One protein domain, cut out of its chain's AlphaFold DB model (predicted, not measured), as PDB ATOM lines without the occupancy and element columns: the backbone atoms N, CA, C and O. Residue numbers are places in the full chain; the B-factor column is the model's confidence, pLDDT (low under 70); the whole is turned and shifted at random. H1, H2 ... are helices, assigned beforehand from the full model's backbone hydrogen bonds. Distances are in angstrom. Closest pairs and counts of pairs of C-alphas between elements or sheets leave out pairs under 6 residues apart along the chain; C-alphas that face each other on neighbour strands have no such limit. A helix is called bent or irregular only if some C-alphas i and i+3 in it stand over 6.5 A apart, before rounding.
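AT A GLANCE: This is residues 146 to 208 of the 208 residues of the protein "Putative virulence factor" of Yersinia ruckeri (UniProt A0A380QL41). The three helices make an open, loose ring with an empty middle: H1 and H3 run loosely side by side the same way on one side of it, meeting only at the first residues of H1, and H2 runs back alone on the far side. The stretches before and after H2 complete the ring, and residues 159 to 191 stand free. The printed part has 63 residues, with three named helices in the order H1, H2, H3 and no named strand; the class is all helix. The whole is loose, with a radius of gyration of the C-alphas of 14.0 A and spans of 39 by 28 by 16 A.

IN THESE COORDINATES: H1, the longest helix, holds residues 146 to 160 and measures 20.0 A, from C-alpha 146 at (209.177, 66.267, 177.259). It is neither bent nor irregular, but only just: C-alphas 157 and 160 are 6.1 A apart. H3 holds residues 195 to 206, 16.8 A long, ending with C-alpha 206 at (208.165, 68.432, 192.553). H2 holds residues 171 to 183, 18.6 A long, beginning with C-alpha 171 at (223.612, 77.518, 193.910).

HOW THE PARTS SIT: H1 touches H3 with residues 146 to 150 alone; the closest C-alphas, those of Thr 146 and Asp 197, are 6.5 A apart. Their lines stand at a shallow tilt of 22 degrees, the same way. H2 touches no helix and is apart from H1 and from H3. In H1, H2 and H3 every O i to N i+4 pair is within hydrogen-bond range.

THE WHOLE: The two C-alphas farthest apart, those of Val 163 and Ala 187, are 39.5 A apart. The printed part has no cut and ends at residue 208, the chain's last. The link from H1 to H2, 10 residues, is short; that from H2 to H3, 11 residues, is long. The mean pLDDT of the printed part is 85.0, and residues 160 to 167 and 207 to 208 are under 70.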
ATOM      1  N   THR A 146     209.586  66.130 175.856       92.88
ATOM      2  CA  THR A 146     209.177  66.267 177.259       92.88
ATOM      3  C   THR A 146     208.972  64.917 177.937       92.88
ATOM      4  O   THR A 146     209.314  64.766 179.111       92.88
ATOM      5  N   ASP A 147     208.432  63.922 177.230       92.69
ATOM      6  CA  ASP A 147     208.276  62.570 177.773       92.69
ATOM      7  C   ASP A 147     209.631  61.892 177.956       92.69
ATOM      8  O   ASP A 147     209.872  61.288 179.000       92.69
ATOM      9  N   ILE A 148     210.544  62.061 176.995       94.00
ATOM     10  CA  ILE A 148     211.921  61.570 177.104       94.00
ATOM     11  C   ILE A 148     212.614  62.224 178.303       94.00
ATOM     12  O   ILE A 148     213.131  61.516 179.164       94.00
ATOM     13  N   ALA A 149     212.559  63.556 178.420       93.56
ATOM     14  CA  ALA A 149     213.142  64.283 179.548       93.56
ATOM     15  C   ALA A 149     212.573  63.806 180.892       93.56
ATOM     16  O   ALA A 149     213.325  63.581 181.843       93.56
ATOM     17  N   ARG A 150     211.255  63.584 180.959       92.69
ATOM     18  CA  ARG A 150     210.582  63.039 182.143       92.69
ATOM     19  C   ARG A 150     211.105  61.649 182.496       92.69
ATOM     20  O   ARG A 150     211.439  61.409 183.652       92.69
ATOM     21  N   MET A 151     211.181  60.742 181.523       91.44
ATOM     22  CA  MET A 151     211.675  59.378 181.733       91.44
ATOM     23  C   MET A 151     213.130  59.375 182.203       91.44
ATOM     24  O   MET A 151     213.449  58.699 183.176       91.44
ATOM     25  N   THR A 152     213.998  60.159 181.561       91.88
ATOM     26  CA  THR A 152     215.410  60.276 181.945       91.88
ATOM     27  C   THR A 152     215.565  60.842 183.354       91.88
ATOM     28  O   THR A 152     216.319  60.282 184.148       91.88
ATOM     29  N   ALA A 153     214.831  61.905 183.692       89.81
ATOM     30  CA  ALA A 153     214.859  62.480 185.032       89.81
ATOM     31  C   ALA A 153     214.353  61.483 186.084       89.81
ATOM     32  O   ALA A 153     214.973  61.336 187.132       89.81
ATOM     33  N   ASN A 154     213.286  60.741 185.781       88.06
ATOM     34  CA  ASN A 154     212.747  59.716 186.669       88.06
ATOM     35  C   ASN A 154     213.765  58.591 186.934       88.06
ATOM     36  O   ASN A 154     214.006  58.239 188.084       88.06
ATOM     37  N   ILE A 155     214.423  58.075 185.889       87.75
ATOM     38  CA  ILE A 155     215.493  57.067 186.022       87.75
ATOM     39  C   ILE A 155     216.647  57.616 186.868       87.75
ATOM     40  O   ILE A 155     217.142  56.943 187.769       87.75
ATOM     41  N   PHE A 156     217.073  58.854 186.614       84.31
ATOM     42  CA  PHE A 156     218.155  59.472 187.377       84.31
ATOM     43  C   PHE A 156     217.803  59.614 188.866       84.31
ATOM     44  O   PHE A 156     218.598  59.250 189.735       84.31
ATOM     45  N   LEU A 157     216.599  60.107 189.164       81.31
ATOM     46  CA  LEU A 157     216.140  60.326 190.533       81.31
ATOM     47  C   LEU A 157     215.898  59.014 191.286       81.31
ATOM     48  O   LEU A 157     216.244  58.943 192.460       81.31
ATOM     49  N   HIS A 158     215.366  57.970 190.650       76.94
ATOM     50  CA  HIS A 158     215.035  56.724 191.349       76.94
ATOM     51  C   HIS A 158     216.158  55.685 191.343       76.94
ATOM     52  O   HIS A 158     216.435  55.101 192.390       76.94
ATOM     53  N   ASP A 159     216.833  55.482 190.212       72.94
ATOM     54  CA  ASP A 159     217.796  54.385 190.061       72.94
ATOM     55  C   ASP A 159     219.237  54.837 190.329       72.94
ATOM     56  O   ASP A 159     220.043  54.070 190.854       72.94
ATOM     57  N   PHE A 160     219.584  56.086 189.997       67.44
ATOM     58  CA  PHE A 160     220.960  56.582 190.132       67.44
ATOM     59  C   PHE A 160     221.215  57.342 191.433       67.44
ATOM     60  O   PHE A 160     222.264  57.139 192.048       67.44
ATOM     61  N   SER A 161     220.281  58.190 191.874       60.50
ATOM     62  CA  SER A 161     220.476  59.003 193.085       60.50
ATOM     63  C   SER A 161     220.584  58.168 194.364       60.50
ATOM     64  O   SER A 161     221.307  58.541 195.285       60.50
ATOM     65  N   GLN A 162     219.942  56.996 194.394       61.16
ATOM     66  CA  GLN A 162     220.018  56.077 195.529       61.16
ATOM     67  C   GLN A 162     221.337  55.294 195.579       61.16
ATOM     68  O   GLN A 162     221.740  54.828 196.642       61.16
ATOM     69  N   VAL A 163     222.019  55.132 194.439       58.69
ATOM     70  CA  VAL A 163     223.153  54.203 194.305       58.69
ATOM     71  C   VAL A 163     224.499  54.875 194.582       58.69
ATOM     72  O   VAL A 163     225.461  54.186 194.925       58.69
ATOM     73  N   LYS A 164     224.611  56.206 194.488       53.78
ATOM     74  CA  LYS A 164     225.852  56.932 194.809       53.78
ATOM     75  C   LYS A 164     225.537  58.300 195.396       53.78
ATOM     76  O   LYS A 164     224.600  58.941 194.947       53.78
ATOM     77  N   GLY A 165     226.361  58.755 196.344       57.44
ATOM     78  CA  GLY A 165     226.396  60.139 196.831       57.44
ATOM     79  C   GLY A 165     226.741  61.106 195.701       57.44
ATOM     80  O   GLY A 165     227.876  61.560 195.581       57.44
ATOM     81  N   LEU A 166     225.774  61.327 194.814       60.22
ATOM     82  CA  LEU A 166     225.894  62.197 193.665       60.22
ATOM     83  C   LEU A 166     226.129  63.616 194.166       60.22
ATOM     84  O   LEU A 166     225.510  64.067 195.129       60.22
ATOM     85  N   TYR A 167     227.046  64.296 193.485       66.50
ATOM     86  CA  TYR A 167     227.303  65.713 193.668       66.50
ATOM     87  C   TYR A 167     225.979  66.476 193.566       66.50
ATOM     88  O   TYR A 167     225.349  66.494 192.509       66.50
ATOM     89  N   GLN A 168     225.545  67.061 194.682       74.31
ATOM     90  CA  GLN A 168     224.470  68.042 194.682       74.31
ATOM     91  C   GLN A 168     225.100  69.370 194.269       74.31
ATOM     92  O   GLN A 168     225.948  69.874 195.011       74.31
ATOM     93  N   PRO A 169     224.759  69.906 193.087       80.38
ATOM     94  CA  PRO A 169     225.297  71.187 192.672       80.38
ATOM     95  C   PRO A 169     224.833  72.260 193.655       80.38
ATOM     96  O   PRO A 169     223.660  72.300 194.035       80.38
ATOM     97  N   ASP A 170     225.761  73.108 194.086       88.69
ATOM     98  CA  ASP A 170     225.411  74.278 194.880       88.69
ATOM     99  C   ASP A 170     224.787  75.370 193.995       88.69
ATOM    100  O   ASP A 170     224.761  75.280 192.765       88.69
ATOM    101  N   MET A 171     224.248  76.412 194.632       90.88
ATOM    102  CA  MET A 171     223.612  77.518 193.910       90.88
ATOM    103  C   MET A 171     224.585  78.226 192.964       90.88
ATOM    104  O   MET A 171     224.190  78.592 191.864       90.88
ATOM    105  N   THR A 172     225.853  78.364 193.356       93.50
ATOM    106  CA  THR A 172     226.883  79.009 192.535       93.50
ATOM    107  C   THR A 172     227.086  78.250 191.228       93.50
ATOM    108  O   THR A 172     227.035  78.842 190.154       93.50
ATOM    109  N   TYR A 173     227.241  76.928 191.307       91.88
ATOM    110  CA  TYR A 173     227.391  76.069 190.143       91.88
ATOM    111  C   TYR A 173     226.155  76.128 189.239       91.88
ATOM    112  O   TYR A 173     226.285  76.206 188.016       91.88
ATOM    113  N   ILE A 174     224.950  76.104 189.822       92.38
ATOM    114  CA  ILE A 174     223.698  76.216 189.061       92.38
ATOM    115  C   ILE A 174     223.642  77.555 188.318       92.38
ATOM    116  O   ILE A 174     223.378  77.566 187.116       92.38
ATOM    117  N   ASP A 175     223.925  78.663 189.002       94.25
ATOM    118  CA  ASP A 175     223.876  80.007 188.425       94.25
ATOM    119  C   ASP A 175     224.915  80.186 187.306       94.25
ATOM    120  O   ASP A 175     224.587  80.691 186.229       94.25
ATOM    121  N   GLU A 176     226.148  79.707 187.509       94.25
ATOM    122  CA  GLU A 176     227.198  79.706 186.484       94.25
ATOM    123  C   GLU A 176     226.775  78.898 185.252       94.25
ATOM    124  O   GLU A 176     226.915  79.356 184.112       94.25
ATOM    125  N   HIS A 177     226.200  77.713 185.460       93.44
ATOM    126  CA  HIS A 177     225.762  76.862 184.361       93.44
ATOM    127  C   HIS A 177     224.578  77.474 183.600       93.44
ATOM    128  O   HIS A 177     224.559  77.466 182.368       93.44
ATOM    129  N   LEU A 178     223.613  78.072 184.305       93.94
ATOM    130  CA  LEU A 178     222.505  78.806 183.691       93.94
ATOM    131  C   LEU A 178     222.994  80.025 182.899       93.94
ATOM    132  O   LEU A 178     222.459  80.309 181.822       93.94
ATOM    133  N   HIS A 179     224.025  80.722 183.382       94.81
ATOM    134  CA  HIS A 179     224.634  81.829 182.653       94.81
ATOM    135  C   HIS A 179     225.241  81.356 181.325       94.81
ATOM    136  O   HIS A 179     224.956  81.938 180.276       94.81
ATOM    137  N   LEU A 180     225.987  80.245 181.338       95.19
ATOM    138  CA  LEU A 180     226.527  79.632 180.119       95.19
ATOM    139  C   LEU A 180     225.416  79.234 179.137       95.19
ATOM    140  O   LEU A 180     225.487  79.569 177.956       95.19
ATOM    141  N   LEU A 181     224.349  78.582 179.611       92.56
ATOM    142  CA  LEU A 181     223.217  78.205 178.755       92.56
ATOM    143  C   LEU A 181     222.495  79.426 178.168       92.56
ATOM    144  O   LEU A 181     222.044  79.386 177.023       92.56
ATOM    145  N   THR A 182     222.428  80.530 178.913       92.19
ATOM    146  CA  THR A 182     221.831  81.787 178.439       92.19
ATOM    147  C   THR A 182     222.586  82.344 177.231       92.19
ATOM    148  O   THR A 182     221.953  82.860 176.308       92.19
ATOM    149  N   MET A 183     223.909  82.167 177.174       92.94
ATOM    150  CA  MET A 183     224.724  82.562 176.017       92.94
ATOM    151  C   MET A 183     224.432  81.728 174.761       92.94
ATOM    152  O   MET A 183     224.653  82.197 173.647       92.94
ATOM    153  N   HIS A 184     223.891  80.518 174.925       91.25
ATOM    154  CA  HIS A 184     223.475  79.634 173.831       91.25
ATOM    155  C   HIS A 184     221.977  79.731 173.501       91.25
ATOM    156  O   HIS A 184     221.478  79.004 172.632       91.25
ATOM    157  N   ARG A 185     221.243  80.623 174.180       90.44
ATOM    158  CA  ARG A 185     219.808  80.800 173.975       90.44
ATOM    159  C   ARG A 185     219.524  81.241 172.541       90.44
ATOM    160  O   ARG A 185     220.094  82.209 172.043       90.44
ATOM    161  N   GLN A 186     218.569  80.571 171.909       90.25
ATOM    162  CA  GLN A 186     218.085  80.958 170.589       90.25
ATOM    163  C   GLN A 186     217.220  82.221 170.676       90.25
ATOM    164  O   GLN A 186     216.487  82.425 171.645       90.25
ATOM    165  N   ALA A 187     217.304  83.085 169.661       89.38
ATOM    166  CA  ALA A 187     216.541  84.337 169.621       89.38
ATOM    167  C   ALA A 187     215.023  84.104 169.541       89.38
ATOM    168  O   ALA A 187     214.242  84.951 169.969       89.38
ATOM    169  N   GLN A 188     214.621  82.958 168.995       88.56
ATOM    170  CA  GLN A 188     213.239  82.513 168.898       88.56
ATOM    171  C   GLN A 188     213.099  81.125 169.532       88.56
ATOM    172  O   GLN A 188     214.075  80.367 169.549       88.56
ATOM    173  N   PRO A 189     211.905  80.775 170.041       86.94
ATOM    174  CA  PRO A 189     211.627  79.422 170.503       86.94
ATOM    175  C   PRO A 189     211.928  78.390 169.410       86.94
ATOM    176  O   PRO A 189     211.547  78.570 168.253       86.94
ATOM    177  N   VAL A 190     212.598  77.304 169.788       88.12
ATOM    178  CA  VAL A 190     212.837  76.151 168.910       88.12
ATOM    179  C   VAL A 190     211.742  75.116 169.147       88.12
ATOM    180  O   VAL A 190     211.196  75.023 170.246       88.12
ATOM    181  N   ALA A 191     211.408  74.348 168.112       88.62
ATOM    182  CA  ALA A 191     210.486  73.225 168.232       88.62
ATOM    183  C   ALA A 191     210.983  72.172 169.249       88.62
ATOM    184  O   ALA A 191     212.177  72.072 169.525       88.62
ATOM    185  N   GLY A 192     210.046  71.385 169.781       89.38
ATOM    186  CA  GLY A 192     210.302  70.244 170.669       89.38
ATOM    187  C   GLY A 192     209.783  70.445 172.094       89.38
ATOM    188  O   GLY A 192     209.099  69.582 172.630       89.38
ATOM    189  N   MET A 193     210.028  71.608 172.706       91.25
ATOM    190  CA  MET A 193     209.546  71.882 174.065       91.25
ATOM    191  C   MET A 193     209.045  73.314 174.209       91.25
ATOM    192  O   MET A 193     209.766  74.278 173.954       91.25
ATOM    193  N   THR A 194     207.798  73.464 174.646       91.69
ATOM    194  CA  THR A 194     207.213  74.772 174.941       91.69
ATOM    195  C   THR A 194     207.473  75.183 176.390       91.69
ATOM    196  O   THR A 194     207.784  74.364 177.253       91.69
ATOM    197  N   ALA A 195     207.276  76.464 176.712       90.31
ATOM    198  CA  ALA A 195     207.338  76.928 178.101       90.31
ATOM    199  C   ALA A 195     206.319  76.213 179.017       90.31
ATOM    200  O   ALA A 195     206.554  76.069 180.213       90.31
ATOM    201  N   ASP A 196     205.197  75.750 178.467       92.50
ATOM    202  CA  ASP A 196     204.183  75.002 179.213       92.50
ATOM    203  C   ASP A 196     204.638  73.576 179.514       92.50
ATOM    204  O   ASP A 196     204.358  73.048 180.594       92.50
ATOM    205  N   ASP A 197     205.378  72.974 178.587       92.94
ATOM    206  CA  ASP A 197     205.993  71.667 178.781       92.94
ATOM    207  C   ASP A 197     207.063  71.718 179.868       92.94
ATOM    208  O   ASP A 197     207.070  70.857 180.744       92.94
ATOM    209  N   VAL A 198     207.890  72.773 179.884       92.50
ATOM    210  CA  VAL A 198     208.879  73.017 180.950       92.50
ATOM    211  C   VAL A 198     208.197  73.149 182.311       92.50
ATOM    212  O   VAL A 198     208.602  72.488 183.264       92.50
ATOM    213  N   VAL A 199     207.130  73.951 182.412       93.50
ATOM    214  CA  VAL A 199     206.353  74.085 183.659       93.50
ATOM    215  C   VAL A 199     205.770  72.740 184.086       93.50
ATOM    216  O   VAL A 199     205.789  72.397 185.263       93.50
ATOM    217  N   THR A 200     205.285  71.951 183.131       91.62
ATOM    218  CA  THR A 200     204.701  70.648 183.443       91.62
ATOM    219  C   THR A 200     205.751  69.616 183.852       91.62
ATOM    220  O   THR A 200     205.480  68.763 184.695       91.62
ATOM    221  N   LEU A 201     206.947  69.673 183.263       92.38
ATOM    222  CA  LEU A 201     208.091  68.872 183.680       92.38
ATOM    223  C   LEU A 201     208.532  69.267 185.091       92.38
ATOM    224  O   LEU A 201     208.723  68.387 185.921       92.38
ATOM    225  N   TRP A 202     208.614  70.564 185.386       91.44
ATOM    226  CA  TRP A 202     208.910  71.057 186.730       91.44
ATOM    227  C   TRP A 202     207.894  70.529 187.751       91.44
ATOM    228  O   TRP A 202     208.287  69.912 188.739       91.44
ATOM    229  N   ASP A 203     206.596  70.678 187.491       90.06
ATOM    230  CA  ASP A 203     205.559  70.176 188.397       90.06
ATOM    231  C   ASP A 203     205.640  68.654 188.586       90.06
ATOM    232  O   ASP A 203     205.456  68.169 189.698       90.06
ATOM    233  N   TYR A 204     205.955  67.896 187.531       88.94
ATOM    234  CA  TYR A 204     206.168  66.453 187.646       88.94
ATOM    235  C   TYR A 204     207.310  66.113 188.611       88.94
ATOM    236  O   TYR A 204     207.178  65.165 189.375       88.94
ATOM    237  N   LEU A 205     208.403  66.878 188.591       86.56
ATOM    238  CA  LEU A 205     209.581  66.635 189.427       86.56
ATOM    239  C   LEU A 205     209.395  67.066 190.888       86.56
ATOM    240  O   LEU A 205     210.107  66.564 191.745       86.56
ATOM    241  N   LEU A 206     208.458  67.976 191.183       82.06
ATOM    242  CA  LEU A 206     208.165  68.432 192.553       82.06
ATOM    243  C   LEU A 206     207.221  67.512 193.339       82.06
ATOM    244  O   LEU A 206     207.115  67.649 194.553       82.06
ATOM    245  N   VAL A 207     206.464  66.651 192.656       63.59
ATOM    246  CA  VAL A 207     205.435  65.794 193.277       63.59
ATOM    247  C   VAL A 207     206.032  64.489 193.840       63.59
ATOM    248  O   VAL A 207     205.294  63.629 194.318       63.59
ATOM    249  N   TRP A 208     207.362  64.367 193.857       47.62
ATOM    250  CA  TRP A 208     208.107  63.233 194.407       47.62
ATOM    251  C   TRP A 208     209.026  63.662 195.546       47.62
ATOM    252  O   TRP A 208     209.720  64.691 195.387       47.62
TER     253      TRP A 208